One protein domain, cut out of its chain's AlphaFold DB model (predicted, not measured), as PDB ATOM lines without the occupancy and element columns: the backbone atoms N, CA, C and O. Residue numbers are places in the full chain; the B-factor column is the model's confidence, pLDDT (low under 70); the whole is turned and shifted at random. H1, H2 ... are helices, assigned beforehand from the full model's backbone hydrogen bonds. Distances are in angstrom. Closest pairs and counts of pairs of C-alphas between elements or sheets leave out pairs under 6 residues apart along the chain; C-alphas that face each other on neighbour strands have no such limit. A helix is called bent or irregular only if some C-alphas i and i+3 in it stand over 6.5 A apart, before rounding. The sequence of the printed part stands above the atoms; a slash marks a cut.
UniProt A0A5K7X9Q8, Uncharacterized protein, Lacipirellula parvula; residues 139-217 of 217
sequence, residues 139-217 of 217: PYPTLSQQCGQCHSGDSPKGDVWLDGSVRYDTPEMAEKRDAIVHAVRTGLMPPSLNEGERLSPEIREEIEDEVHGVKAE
ATOM      1  N   PRO A 139      37.049 -41.809 -29.704       68.06
ATOM      2  CA  PRO A 139      37.458 -40.419 -29.511       68.06
ATOM      3  C   PRO A 139      36.740 -39.444 -30.459       68.06
ATOM      4  O   PRO A 139      36.829 -38.239 -30.248       68.06
ATOM      5  N   TYR A 140      36.029 -39.971 -31.461       76.44
ATOM      6  CA  TYR A 140      35.223 -39.229 -32.424       76.44
ATOM      7  C   TYR A 140      33.780 -39.780 -32.422       76.44
ATOM      8  O   TYR A 140      33.436 -40.562 -33.315       76.44
ATOM      9  N   PRO A 141      32.952 -39.512 -31.389       74.38
ATOM     10  CA  PRO A 141      31.564 -39.974 -31.334       74.38
ATOM     11  C   PRO A 141      30.732 -39.654 -32.586       74.38
ATOM     12  O   PRO A 141      30.052 -40.557 -33.084       74.38
ATOM     13  N   THR A 142      30.795 -38.436 -33.127       80.12
ATOM     14  CA  THR A 142      29.957 -38.020 -34.265       80.12
ATOM     15  C   THR A 142      30.439 -38.680 -35.555       80.12
ATOM     16  O   THR A 142      29.650 -39.300 -36.278       80.12
ATOM     17  N   LEU A 143      31.751 -38.690 -35.802       78.56
ATOM     18  CA  LEU A 143      32.343 -39.428 -36.921       78.56
ATOM     19  C   LEU A 143      32.071 -40.940 -36.823       78.56
ATOM     20  O   LEU A 143      31.733 -41.577 -37.822       78.56
ATOM     21  N   SER A 144      32.171 -41.534 -35.633       78.44
ATOM     22  CA  SER A 144      31.901 -42.960 -35.415       78.44
ATOM     23  C   SER A 144      30.426 -43.307 -35.614       78.44
ATOM     24  O   SER A 144      30.124 -44.389 -36.116       78.44
ATOM     25  N   GLN A 145      29.504 -42.415 -35.252       81.56
ATOM     26  CA  GLN A 145      28.073 -42.626 -35.459       81.56
ATOM     27  C   GLN A 145      27.717 -42.665 -36.950       81.56
ATOM     28  O   GLN A 145      26.928 -43.510 -37.369       81.56
ATOM     29  N   GLN A 146      28.314 -41.777 -37.751       79.56
ATOM     30  CA  GLN A 146      27.987 -41.637 -39.174       79.56
ATOM     31  C   GLN A 146      28.783 -42.594 -40.074       79.56
ATOM     32  O   GLN A 146      28.256 -43.116 -41.056       79.56
ATOM     33  N   CYS A 147      30.049 -42.854 -39.740       78.69
ATOM     34  CA  CYS A 147      30.983 -43.586 -40.600       78.69
ATOM     35  C   CYS A 147      31.397 -44.953 -40.027       78.69
ATOM     36  O   CYS A 147      31.917 -45.798 -40.763       78.69
ATOM     37  N   GLY A 148      31.150 -45.215 -38.739       76.38
ATOM     38  CA  GLY A 148      31.614 -46.426 -38.049       76.38
ATOM     39  C   GLY A 148      31.046 -47.726 -38.619       76.38
ATOM     40  O   GLY A 148      31.709 -48.757 -38.577       76.38
ATOM     41  N   GLN A 149      29.878 -47.690 -39.266       76.62
ATOM     42  CA  GLN A 149      29.320 -48.881 -39.917       76.62
ATOM     43  C   GLN A 149      30.230 -49.440 -41.029       76.62
ATOM     44  O   GLN A 149      30.219 -50.641 -41.286       76.62
ATOM     45  N   CYS A 150      31.006 -48.585 -41.702       75.44
ATOM     46  CA  CYS A 150      31.928 -48.992 -42.767       75.44
ATOM     47  C   CYS A 150      33.403 -48.941 -42.351       75.44
ATOM     48  O   CYS A 150      34.226 -49.574 -43.008       75.44
ATOM     49  N   HIS A 151      33.733 -48.186 -41.304       78.88
ATOM     50  CA  HIS A 151      35.105 -47.874 -40.901       78.88
ATOM     51  C   HIS A 151      35.474 -48.408 -39.505       78.88
ATOM     52  O   HIS A 151      36.513 -48.034 -38.968       78.88
ATOM     53  N   SER A 152      34.663 -49.295 -38.920       76.50
ATOM     54  CA  SER A 152      34.955 -49.981 -37.652       76.50
ATOM     55  C   SER A 152      34.907 -51.510 -37.810       76.50
ATOM     56  O   SER A 152      34.325 -52.027 -38.765       76.50
ATOM     57  N   GLY A 153      35.490 -52.239 -36.851       70.44
ATOM     58  CA  GLY A 153      35.496 -53.708 -36.808       70.44
ATOM     59  C   GLY A 153      36.686 -54.349 -37.534       70.44
ATOM     60  O   GLY A 153      37.662 -53.678 -37.847       70.44
ATOM     61  N   ASP A 154      36.597 -55.652 -37.815       63.72
ATOM     62  CA  ASP A 154      37.726 -56.468 -38.305       63.72
ATOM     63  C   ASP A 154      38.116 -56.212 -39.776       63.72
ATOM     64  O   ASP A 154      39.090 -56.769 -40.281       63.72
ATOM     65  N   SER A 155      37.331 -55.428 -40.523       64.81
ATOM     66  CA  SER A 155      37.573 -55.142 -41.947       64.81
ATOM     67  C   SER A 155      37.044 -53.758 -42.343       64.81
ATOM     68  O   SER A 155      36.060 -53.655 -43.085       64.81
ATOM     69  N   PRO A 156      37.669 -52.680 -41.842       75.94
ATOM     70  CA  PRO A 156      37.286 -51.316 -42.181       75.94
ATOM     71  C   PRO A 156      37.555 -51.038 -43.664       75.94
ATOM     72  O   PRO A 156      38.542 -51.493 -44.245       75.94
ATOM     73  N   LYS A 157      36.660 -50.284 -44.304       72.88
ATOM     74  CA  LYS A 157      36.830 -49.875 -45.700       72.88
ATOM     75  C   LYS A 157      37.857 -48.744 -45.790       72.88
ATOM     76  O   LYS A 157      37.679 -47.693 -45.191       72.88
ATOM     77  N   GLY A 158      38.893 -48.921 -46.605       74.25
ATOM     78  CA  GLY A 158      39.932 -47.903 -46.793       74.25
ATOM     79  C   GLY A 158      40.809 -47.682 -45.551       74.25
ATOM     80  O   GLY A 158      40.882 -48.527 -44.665       74.25
ATOM     81  N   ASP A 159      41.476 -46.527 -45.493       72.25
ATOM     82  CA  ASP A 159      42.581 -46.275 -44.548       72.25
ATOM     83  C   ASP A 159      42.169 -45.567 -43.242       72.25
ATOM     84  O   ASP A 159      43.036 -45.078 -42.499       72.25
ATOM     85  N   VAL A 160      40.858 -45.475 -42.988       75.25
ATOM     86  CA  VAL A 160      40.245 -44.800 -41.832       75.25
ATOM     87  C   VAL A 160      39.602 -45.841 -40.926       75.25
ATOM     88  O   VAL A 160      38.725 -46.586 -41.361       75.25
ATOM     89  N   TRP A 161      40.073 -45.895 -39.682       77.69
ATOM     90  CA  TRP A 161      39.620 -46.788 -38.617       77.69
ATOM     91  C   TRP A 161      38.993 -45.966 -37.487       77.69
ATOM     92  O   TRP A 161      39.609 -45.015 -36.999       77.69
ATOM     93  N   LEU A 162      37.767 -46.316 -37.096       77.56
ATOM     94  CA  LEU A 162      36.946 -45.611 -36.102       77.56
ATOM     95  C   LEU A 162      36.581 -46.495 -34.899       77.56
ATOM     96  O   LEU A 162      35.659 -46.191 -34.149       77.56
ATOM     97  N   ASP A 163      37.313 -47.589 -34.700       69.56
ATOM     98  CA  ASP A 163      37.173 -48.531 -33.582       69.56
ATOM     99  C   ASP A 163      37.842 -48.052 -32.274       69.56
ATOM    100  O   ASP A 163      37.834 -48.760 -31.270       69.56
ATOM    101  N   GLY A 164      38.430 -46.851 -32.284       67.94
ATOM    102  CA  GLY A 164      39.158 -46.272 -31.154       67.94
ATOM    103  C   GLY A 164      40.643 -46.650 -31.088       67.94
ATOM    104  O   GLY A 164      41.340 -46.163 -30.198       67.94
ATOM    105  N   SER A 165      41.156 -47.455 -32.025       68.12
ATOM    106  CA  SER A 165      42.580 -47.828 -32.085       68.12
ATOM    107  C   SER A 165      43.479 -46.733 -32.675       68.12
ATOM    108  O   SER A 165      44.682 -46.696 -32.403       68.12
ATOM    109  N   VAL A 166      42.905 -45.817 -33.462       70.88
ATOM    110  CA  VAL A 166      43.621 -44.742 -34.159       70.88
ATOM    111  C   VAL A 166      43.123 -43.382 -33.683       70.88
ATOM    112  O   VAL A 166      41.922 -43.116 -33.656       70.88
ATOM    113  N   ARG A 167      44.067 -42.493 -33.354       76.75
ATOM    114  CA  ARG A 167      43.788 -41.082 -33.079       76.75
ATOM    115  C   ARG A 167      44.238 -40.214 -34.256       76.75
ATOM    116  O   ARG A 167      45.367 -40.344 -34.722       76.75
ATOM    117  N   TYR A 168      43.362 -39.330 -34.718       75.12
ATOM    118  CA  TYR A 168      43.582 -38.381 -35.820       75.12
ATOM    119  C   TYR A 168      43.957 -36.965 -35.340       75.12
ATOM    120  O   TYR A 168      44.187 -36.069 -36.155       75.12
ATOM    121  N   ASP A 169      44.052 -36.763 -34.023       72.81
ATOM    122  CA  ASP A 169      44.440 -35.504 -33.372       72.81
ATOM    123  C   ASP A 169      45.962 -35.262 -33.375       72.81
ATOM    124  O   ASP A 169      46.430 -34.183 -33.016       72.81
ATOM    125  N   THR A 170      46.759 -36.236 -33.822       75.31
ATOM    126  CA  THR A 170      48.219 -36.117 -33.888       75.31
ATOM    127  C   THR A 170      48.685 -35.399 -35.167       75.31
ATOM    128  O   THR A 170      48.026 -35.465 -36.214       75.31
ATOM    129  N   PRO A 171      49.845 -34.714 -35.140       73.56
ATOM    130  CA  PRO A 171      50.393 -34.041 -36.322       73.56
ATOM    131  C   PRO A 171      50.773 -35.021 -37.443       73.56
ATOM    132  O   PRO A 171      50.648 -34.692 -38.617       73.56
ATOM    133  N   GLU A 172      51.168 -36.246 -37.096       76.31
ATOM    134  CA  GLU A 172      51.497 -37.316 -38.050       76.31
ATOM    135  C   GLU A 172      50.283 -37.769 -38.876       76.31
ATOM    136  O   GLU A 172      50.436 -38.280 -39.987       76.31
ATOM    137  N   MET A 173      49.078 -37.548 -38.346       79.12
ATOM    138  CA  MET A 173      47.806 -37.941 -38.950       79.12
ATOM    139  C   MET A 173      47.090 -36.773 -39.637       79.12
ATOM    140  O   MET A 173      45.967 -36.948 -40.106       79.12
ATOM    141  N   ALA A 174      47.737 -35.608 -39.755       75.12
ATOM    142  CA  ALA A 174      47.153 -34.407 -40.352       75.12
ATOM    143  C   ALA A 174      46.670 -34.617 -41.792       75.12
ATOM    144  O   ALA A 174      45.563 -34.229 -42.132       75.12
ATOM    145  N   GLU A 175      47.453 -35.314 -42.617       79.50
ATOM    146  CA  GLU A 175      47.073 -35.601 -44.004       79.50
ATOM    147  C   GLU A 175      45.819 -36.491 -44.085       79.50
ATOM    148  O   GLU A 175      44.917 -36.242 -44.883       79.50
ATOM    149  N   LYS A 176      45.722 -37.505 -43.214       81.00
ATOM    150  CA  LYS A 176      44.538 -38.375 -43.132       81.00
ATOM    151  C   LYS A 176      43.323 -37.619 -42.609       81.00
ATOM    152  O   LYS A 176      42.219 -37.818 -43.104       81.00
ATOM    153  N   ARG A 177      43.539 -36.744 -41.633       81.50
ATOM    154  CA  ARG A 177      42.523 -35.859 -41.076       81.50
ATOM    155  C   ARG A 177      41.915 -34.962 -42.156       81.50
ATOM    156  O   ARG A 177      40.701 -34.953 -42.341       81.50
ATOM    157  N   ASP A 178      42.769 -34.291 -42.925       79.81
ATOM    158  CA  ASP A 178      42.351 -33.405 -44.010       79.81
ATOM    159  C   ASP A 178      41.638 -34.188 -45.125       79.81
ATOM    160  O   ASP A 178      40.659 -33.708 -45.698       79.81
ATOM    161  N   ALA A 179      42.068 -35.425 -45.399       82.19
ATOM    162  CA  ALA A 179      41.396 -36.310 -46.347       82.19
ATOM    163  C   ALA A 179      39.983 -36.716 -45.888       82.19
ATOM    164  O   ALA A 179      39.067 -36.735 -46.714       82.19
ATOM    165  N   ILE A 180      39.783 -36.997 -44.592       81.69
ATOM    166  CA  ILE A 180      38.460 -37.284 -44.008       81.69
ATOM    167  C   ILE A 180      37.542 -36.073 -44.189       81.69
ATOM    168  O   ILE A 180      36.459 -36.202 -44.762       81.69
ATOM    169  N   VAL A 181      38.003 -34.888 -43.785       82.62
ATOM    170  CA  VAL A 181      37.239 -33.638 -43.911       82.62
ATOM    171  C   VAL A 181      36.907 -33.335 -45.369       82.62
ATOM    172  O   VAL A 181      35.760 -33.042 -45.705       82.62
ATOM    173  N   HIS A 182      37.874 -33.476 -46.274       81.19
ATOM    174  CA  HIS A 182      37.644 -33.273 -47.698       81.19
ATOM    175  C   HIS A 182      36.600 -34.253 -48.255       81.19
ATOM    176  O   HIS A 182      35.705 -33.841 -48.997       81.19
ATOM    177  N   ALA A 183      36.668 -35.538 -47.895       80.50
ATOM    178  CA  ALA A 183      35.714 -36.549 -48.353       80.50
ATOM    179  C   ALA A 183      34.284 -36.286 -47.845       80.50
ATOM    180  O   ALA A 183      33.324 -36.447 -48.604       80.50
ATOM    181  N   VAL A 184      34.147 -35.828 -46.598       80.50
ATOM    182  CA  VAL A 184      32.866 -35.444 -45.986       80.50
ATOM    183  C   VAL A 184      32.304 -34.175 -46.643       80.50
ATOM    184  O   VAL A 184      31.146 -34.162 -47.071       80.50
ATOM    185  N   ARG A 185      33.124 -33.132 -46.836       78.12
ATOM    186  CA  ARG A 185      32.718 -31.875 -47.500       78.12
ATOM    187  C   ARG A 185      32.245 -32.086 -48.929       78.12
ATOM    188  O   ARG A 185      31.199 -31.572 -49.321       78.12
ATOM    189  N   THR A 186      33.012 -32.849 -49.701       75.31
ATOM    190  CA  THR A 186      32.731 -33.105 -51.121       75.31
ATOM    191  C   THR A 186      31.594 -34.101 -51.341       75.31
ATOM    192  O   THR A 186      31.153 -34.281 -52.476       75.31
ATOM    193  N   GLY A 187      31.087 -34.735 -50.277       65.94
ATOM    194  CA  GLY A 187      30.039 -35.747 -50.377       65.94
ATOM    195  C   GLY A 187      30.503 -37.026 -51.078       65.94
ATOM    196  O   GLY A 187      29.667 -37.769 -51.588       65.94
ATOM    197  N   LEU A 188      31.820 -37.273 -51.118       67.44
ATOM    198  CA  LEU A 188      32.408 -38.544 -51.551       67.44
ATOM    199  C   LEU A 188      32.190 -39.650 -50.511       67.44
ATOM    200  O   LEU A 188      32.337 -40.829 -50.830       67.44
ATOM    201  N   MET A 189      31.826 -39.271 -49.283       68.00
ATOM    202  CA  MET A 189      31.430 -40.181 -48.219       68.00
ATOM    203  C   MET A 189      30.036 -39.823 -47.677       68.00
ATOM    204  O   MET A 189      29.833 -38.687 -47.244       68.00
ATOM    205  N   PRO A 190      29.086 -40.780 -47.672       65.94
ATOM    206  CA  PRO A 190      29.181 -42.120 -48.269       65.94
ATOM    207  C   PRO A 190      29.073 -42.085 -49.814       65.94
ATOM    208  O   PRO A 190      28.233 -41.358 -50.344       65.94
ATOM    209  N   PRO A 191      29.850 -42.901 -50.559       64.06
ATOM    210  CA  PRO A 191      29.970 -42.830 -52.027       64.06
ATOM    211  C   PRO A 191      28.717 -43.274 -52.799       64.06
ATOM    212  O   PRO A 191      28.678 -43.177 -54.023       64.06
ATOM    213  N   SER A 192      27.704 -43.791 -52.103       61.12
ATOM    214  CA  SER A 192      26.506 -44.397 -52.692       61.12
ATOM    215  C   SER A 192      25.200 -43.686 -52.334       61.12
ATOM    216  O   SER A 192      24.139 -44.237 -52.609       61.12
ATOM    217  N   LEU A 193      25.253 -42.510 -51.700       61.50
ATOM    218  CA  LEU A 193      24.052 -41.776 -51.294       61.50
ATOM    219  C   LEU A 193      23.674 -40.694 -52.309       61.50
ATOM    220  O   LEU A 193      24.529 -39.963 -52.818       61.50
ATOM    221  N   ASN A 194      22.374 -40.590 -52.590       61.12
ATOM    222  CA  ASN A 194      21.827 -39.507 -53.403       61.12
ATOM    223  C   ASN A 194      21.987 -38.166 -52.667       61.12
ATOM    224  O   ASN A 194      22.135 -38.138 -51.447       61.12
ATOM    225  N   GLU A 195      21.920 -37.033 -53.375       55.69
ATOM    226  CA  GLU A 195      22.135 -35.701 -52.778       55.69
ATOM    227  C   GLU A 195      21.276 -35.403 -51.536       55.69
ATOM    228  O   GLU A 195      21.752 -34.715 -50.638       55.69
ATOM    229  N   GLY A 196      20.065 -35.966 -51.449       54.94
ATOM    230  CA  GLY A 196      19.163 -35.826 -50.296       54.94
ATOM    231  C   GLY A 196      19.428 -36.778 -49.123       54.94
ATOM    232  O   GLY A 196      18.847 -36.594 -48.061       54.94
ATOM    233  N   GLU A 197      20.290 -37.779 -49.298       60.16
ATOM    234  CA  GLU A 197      20.701 -38.732 -48.254       60.16
ATOM    235  C   GLU A 197      22.115 -38.430 -47.736       60.16
ATOM    236  O   GLU A 197      22.604 -39.087 -46.819       60.16
ATOM    237  N   ARG A 198      22.797 -37.433 -48.316       68.12
ATOM    238  CA  ARG A 198      24.103 -36.983 -47.835       68.12
ATOM    239  C   ARG A 198      23.985 -36.388 -46.433       68.12
ATOM    240  O   ARG A 198      22.963 -35.808 -46.074       68.12
ATOM    241  N   LEU A 199      25.088 -36.455 -45.687       71.62
ATOM    242  CA  LEU A 199      25.224 -35.807 -44.383       71.62
ATOM    243  C   LEU A 199      24.779 -34.341 -44.471       71.62
ATOM    244  O   LEU A 199      25.178 -33.635 -45.411       71.62
ATOM    245  N   SER A 200      23.963 -33.906 -43.508       77.75
ATOM    246  CA  SER A 200      23.527 -32.512 -43.397       77.75
ATOM    247  C   SER A 200      24.741 -31.600 -43.179       77.75
ATOM    248  O   SER A 200      25.754 -32.055 -42.646       77.75
ATOM    249  N   PRO A 201      24.687 -30.322 -43.594       76.12
ATOM    250  CA  PRO A 201      25.800 -29.394 -43.392       76.12
ATOM    251  C   PRO A 201      26.207 -29.271 -41.915       76.12
ATOM    252  O   PRO A 201      27.396 -29.238 -41.633       76.12
ATOM    253  N   GLU A 202      25.240 -29.314 -40.996       77.56
ATOM    254  CA  GLU A 202      25.461 -29.281 -39.541       77.56
ATOM    255  C   GLU A 202      26.311 -30.469 -39.060       77.56
ATOM    256  O   GLU A 202      27.283 -30.285 -38.337       77.56
ATOM    257  N   ILE A 203      26.014 -31.686 -39.529       77.50
ATOM    258  CA  ILE A 203      26.780 -32.889 -39.162       77.50
ATOM    259  C   ILE A 203      28.185 -32.857 -39.780       77.50
ATOM    260  O   ILE A 203      29.130 -33.388 -39.203       77.50
ATOM    261  N   ARG A 204      28.349 -32.245 -40.959       79.44
ATOM    262  CA  ARG A 204      29.673 -32.098 -41.586       79.44
ATOM    263  C   ARG A 204      30.565 -31.158 -40.785       79.44
ATOM    264  O   ARG A 204      31.722 -31.493 -40.573       79.44
ATOM    265  N   GLU A 205      30.021 -30.026 -40.349       78.88
ATOM    266  CA  GLU A 205      30.726 -29.056 -39.507       78.88
ATOM    267  C   GLU A 205      31.102 -29.676 -38.156       78.88
ATOM    268  O   GLU A 205      32.255 -29.602 -37.745       78.88
ATOM    269  N   GLU A 206      30.186 -30.419 -37.530       80.88
ATOM    270  CA  GLU A 206      30.464 -31.111 -36.270       80.88
ATOM    271  C   GLU A 206      31.574 -32.169 -36.409       80.88
ATOM    272  O   GLU A 206      32.463 -32.253 -35.563       80.88
ATOM    273  N   ILE A 207      31.573 -32.941 -37.503       80.81
ATOM    274  CA  ILE A 207      32.657 -33.887 -37.806       80.81
ATOM    275  C   ILE A 207      33.983 -33.147 -37.996       80.81
ATOM    276  O   ILE A 207      35.018 -33.622 -37.542       80.81
ATOM    277  N   GLU A 208      33.984 -32.004 -38.677       80.62
ATOM    278  CA  GLU A 208      35.195 -31.208 -38.886       80.62
ATOM    279  C   GLU A 208      35.778 -30.692 -37.573       80.62
ATOM    280  O   GLU A 208      36.980 -30.840 -37.348       80.62
ATOM    281  N   ASP A 209      34.934 -30.149 -36.700       79.44
ATOM    282  CA  ASP A 209      35.331 -29.626 -35.393       79.44
ATOM    283  C   ASP A 209      35.894 -30.728 -34.491       79.44
ATOM    284  O   ASP A 209      36.954 -30.575 -33.872       79.44
ATOM    285  N   GLU A 210      35.221 -31.876 -34.474       76.56
ATOM    286  CA  GLU A 210      35.616 -33.060 -33.718       76.56
ATOM    287  C   GLU A 210      36.968 -33.613 -34.192       76.56
ATOM    288  O   GLU A 210      37.842 -33.970 -33.399       76.56
ATOM    289  N   VAL A 211      37.164 -33.643 -35.509       74.62
ATOM    290  CA  VAL A 211      38.353 -34.189 -36.155       74.62
ATOM    291  C   VAL A 211      39.545 -33.229 -36.047       74.62
ATOM    292  O   VAL A 211      40.670 -33.684 -35.822       74.62
ATOM    293  N   HIS A 212      39.330 -31.913 -36.148       74.94
ATOM    294  CA  HIS A 212      40.366 -30.888 -35.967       74.94
ATOM    295  C   HIS A 212      40.647 -30.526 -34.503       74.94
ATOM    296  O   HIS A 212      41.625 -29.824 -34.237       74.94
ATOM    297  N   GLY A 213      39.857 -31.033 -33.553       64.44
ATOM    298  CA  GLY A 213      40.098 -30.850 -32.123       64.44
ATOM    299  C   GLY A 213      40.017 -29.391 -31.672       64.44
ATOM    300  O   GLY A 213      40.627 -29.033 -30.660       64.44
ATOM    301  N   VAL A 214      39.293 -28.537 -32.402       49.19
ATOM    302  CA  VAL A 214      39.088 -27.149 -31.985       49.19
ATOM    303  C   VAL A 214      38.022 -27.151 -30.899       49.19
ATOM    304  O   VAL A 214      36.828 -27.044 -31.155       49.19
ATOM    305  N   LYS A 215      38.461 -27.231 -29.643       40.03
ATOM    306  CA  LYS A 215      37.700 -26.566 -28.592       40.03
ATOM    307  C   LYS A 215      37.781 -25.074 -28.878       40.03
ATOM    308  O   LYS A 215      38.854 -24.484 -28.780       40.03
ATOM    309  N   ALA A 216      36.649 -24.493 -29.254       34.34
ATOM    310  CA  ALA A 216      36.401 -23.088 -29.001       34.34
ATOM    311  C   ALA A 216      36.525 -22.865 -27.482       34.34
ATOM    312  O   ALA A 216      35.613 -23.196 -26.725       34.34
ATOM    313  N   GLU A 217      37.681 -22.374 -27.046       30.89
ATOM    314  CA  GLU A 217      37.863 -21.659 -25.778       30.89
ATOM    315  C   GLU A 217      38.351 -20.243 -26.083       30.89
ATOM    316  O   GLU A 217      39.276 -20.096 -26.917       30.89
TER     317      GLU A 217
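AT A GLANCE: This is residues 139 to 217 of the 217 residues of an uncharacterized protein of Lacipirellula parvula (UniProt A0A5K7X9Q8). Two helices, H2 and H3, lie side by side and run opposite ways as a helical hairpin, and a third helix, H1, packs crosswise on H3 without reaching H2. Two long loops complete the shape: residues 152 to 170 swing away from the end of H1 and turn back to the start of H2, and residues 186 to 200 loop beyond one end of the hairpin. The printed part has 79 residues with three named helices, in the order H1, H2, H3, and no named strand; the class is all helix, though under half of the residues, 38 of 79, are in named elements. The whole is compact, with a radius of gyration of the C-alphas of 12.2 A, and the C-alphas span 34 by 33 by 20 A.

IN THESE COORDINATES: H1 holds residues 141 to 151 and begins with C-alpha 141 at (31.564, -39.974, -31.334); from its first to its last C-alpha it measures 12.9 A. It is irregular, with C-alphas 146 and 149 standing 7.4 A apart. H2, the longest helix by residues, holds residues 171 to 185, begins with C-alpha 171 at (50.393, -34.041, -36.322) and measures 21.0 A. It too is irregular, with C-alphas 172 and 175 standing 7.6 A apart. H3 holds residues 201 to 212, measures 16.4 A and ends with C-alpha 212 at (40.366, -30.888, -35.967).

HOW THE PARTS SIT: H1 and H3 touch, with the C-alphas of Leu 143 and Ile 207 the closest at 5.6 A. Their lines are about perpendicular, at 87 degrees, and their centres are 12.3 A apart. H1 and H2 are apart, with no C-alpha of the one within 8 A of the other. H2 and H3 form a helical hairpin; they touch, and their closest C-alphas are those of Val 181 and Glu 208, 5.9 A apart. They stand at a shallow tilt of 4 degrees and run opposite ways, centre to centre 11.8 A. In H3 every O i to N i+4 pair is within hydrogen-bond range, while in H1 it is 5 of 7 pairs and in H2 9 of 11.

THE WHOLE: The two C-alphas farthest apart, those of Ser 155 and Glu 217, are 37.2 A from each other. The printed part has no cut and ends at Glu 217, the chain's last residue. The links from H1 to H2, 19 residues, and from H2 to H3, 15 residues, are both long. The mean pLDDT of the printed part is 72.3; 23 residues are under 70, among them residues 187 to 198 in the link from H2 to H3 and residues 213 to 217 after H3.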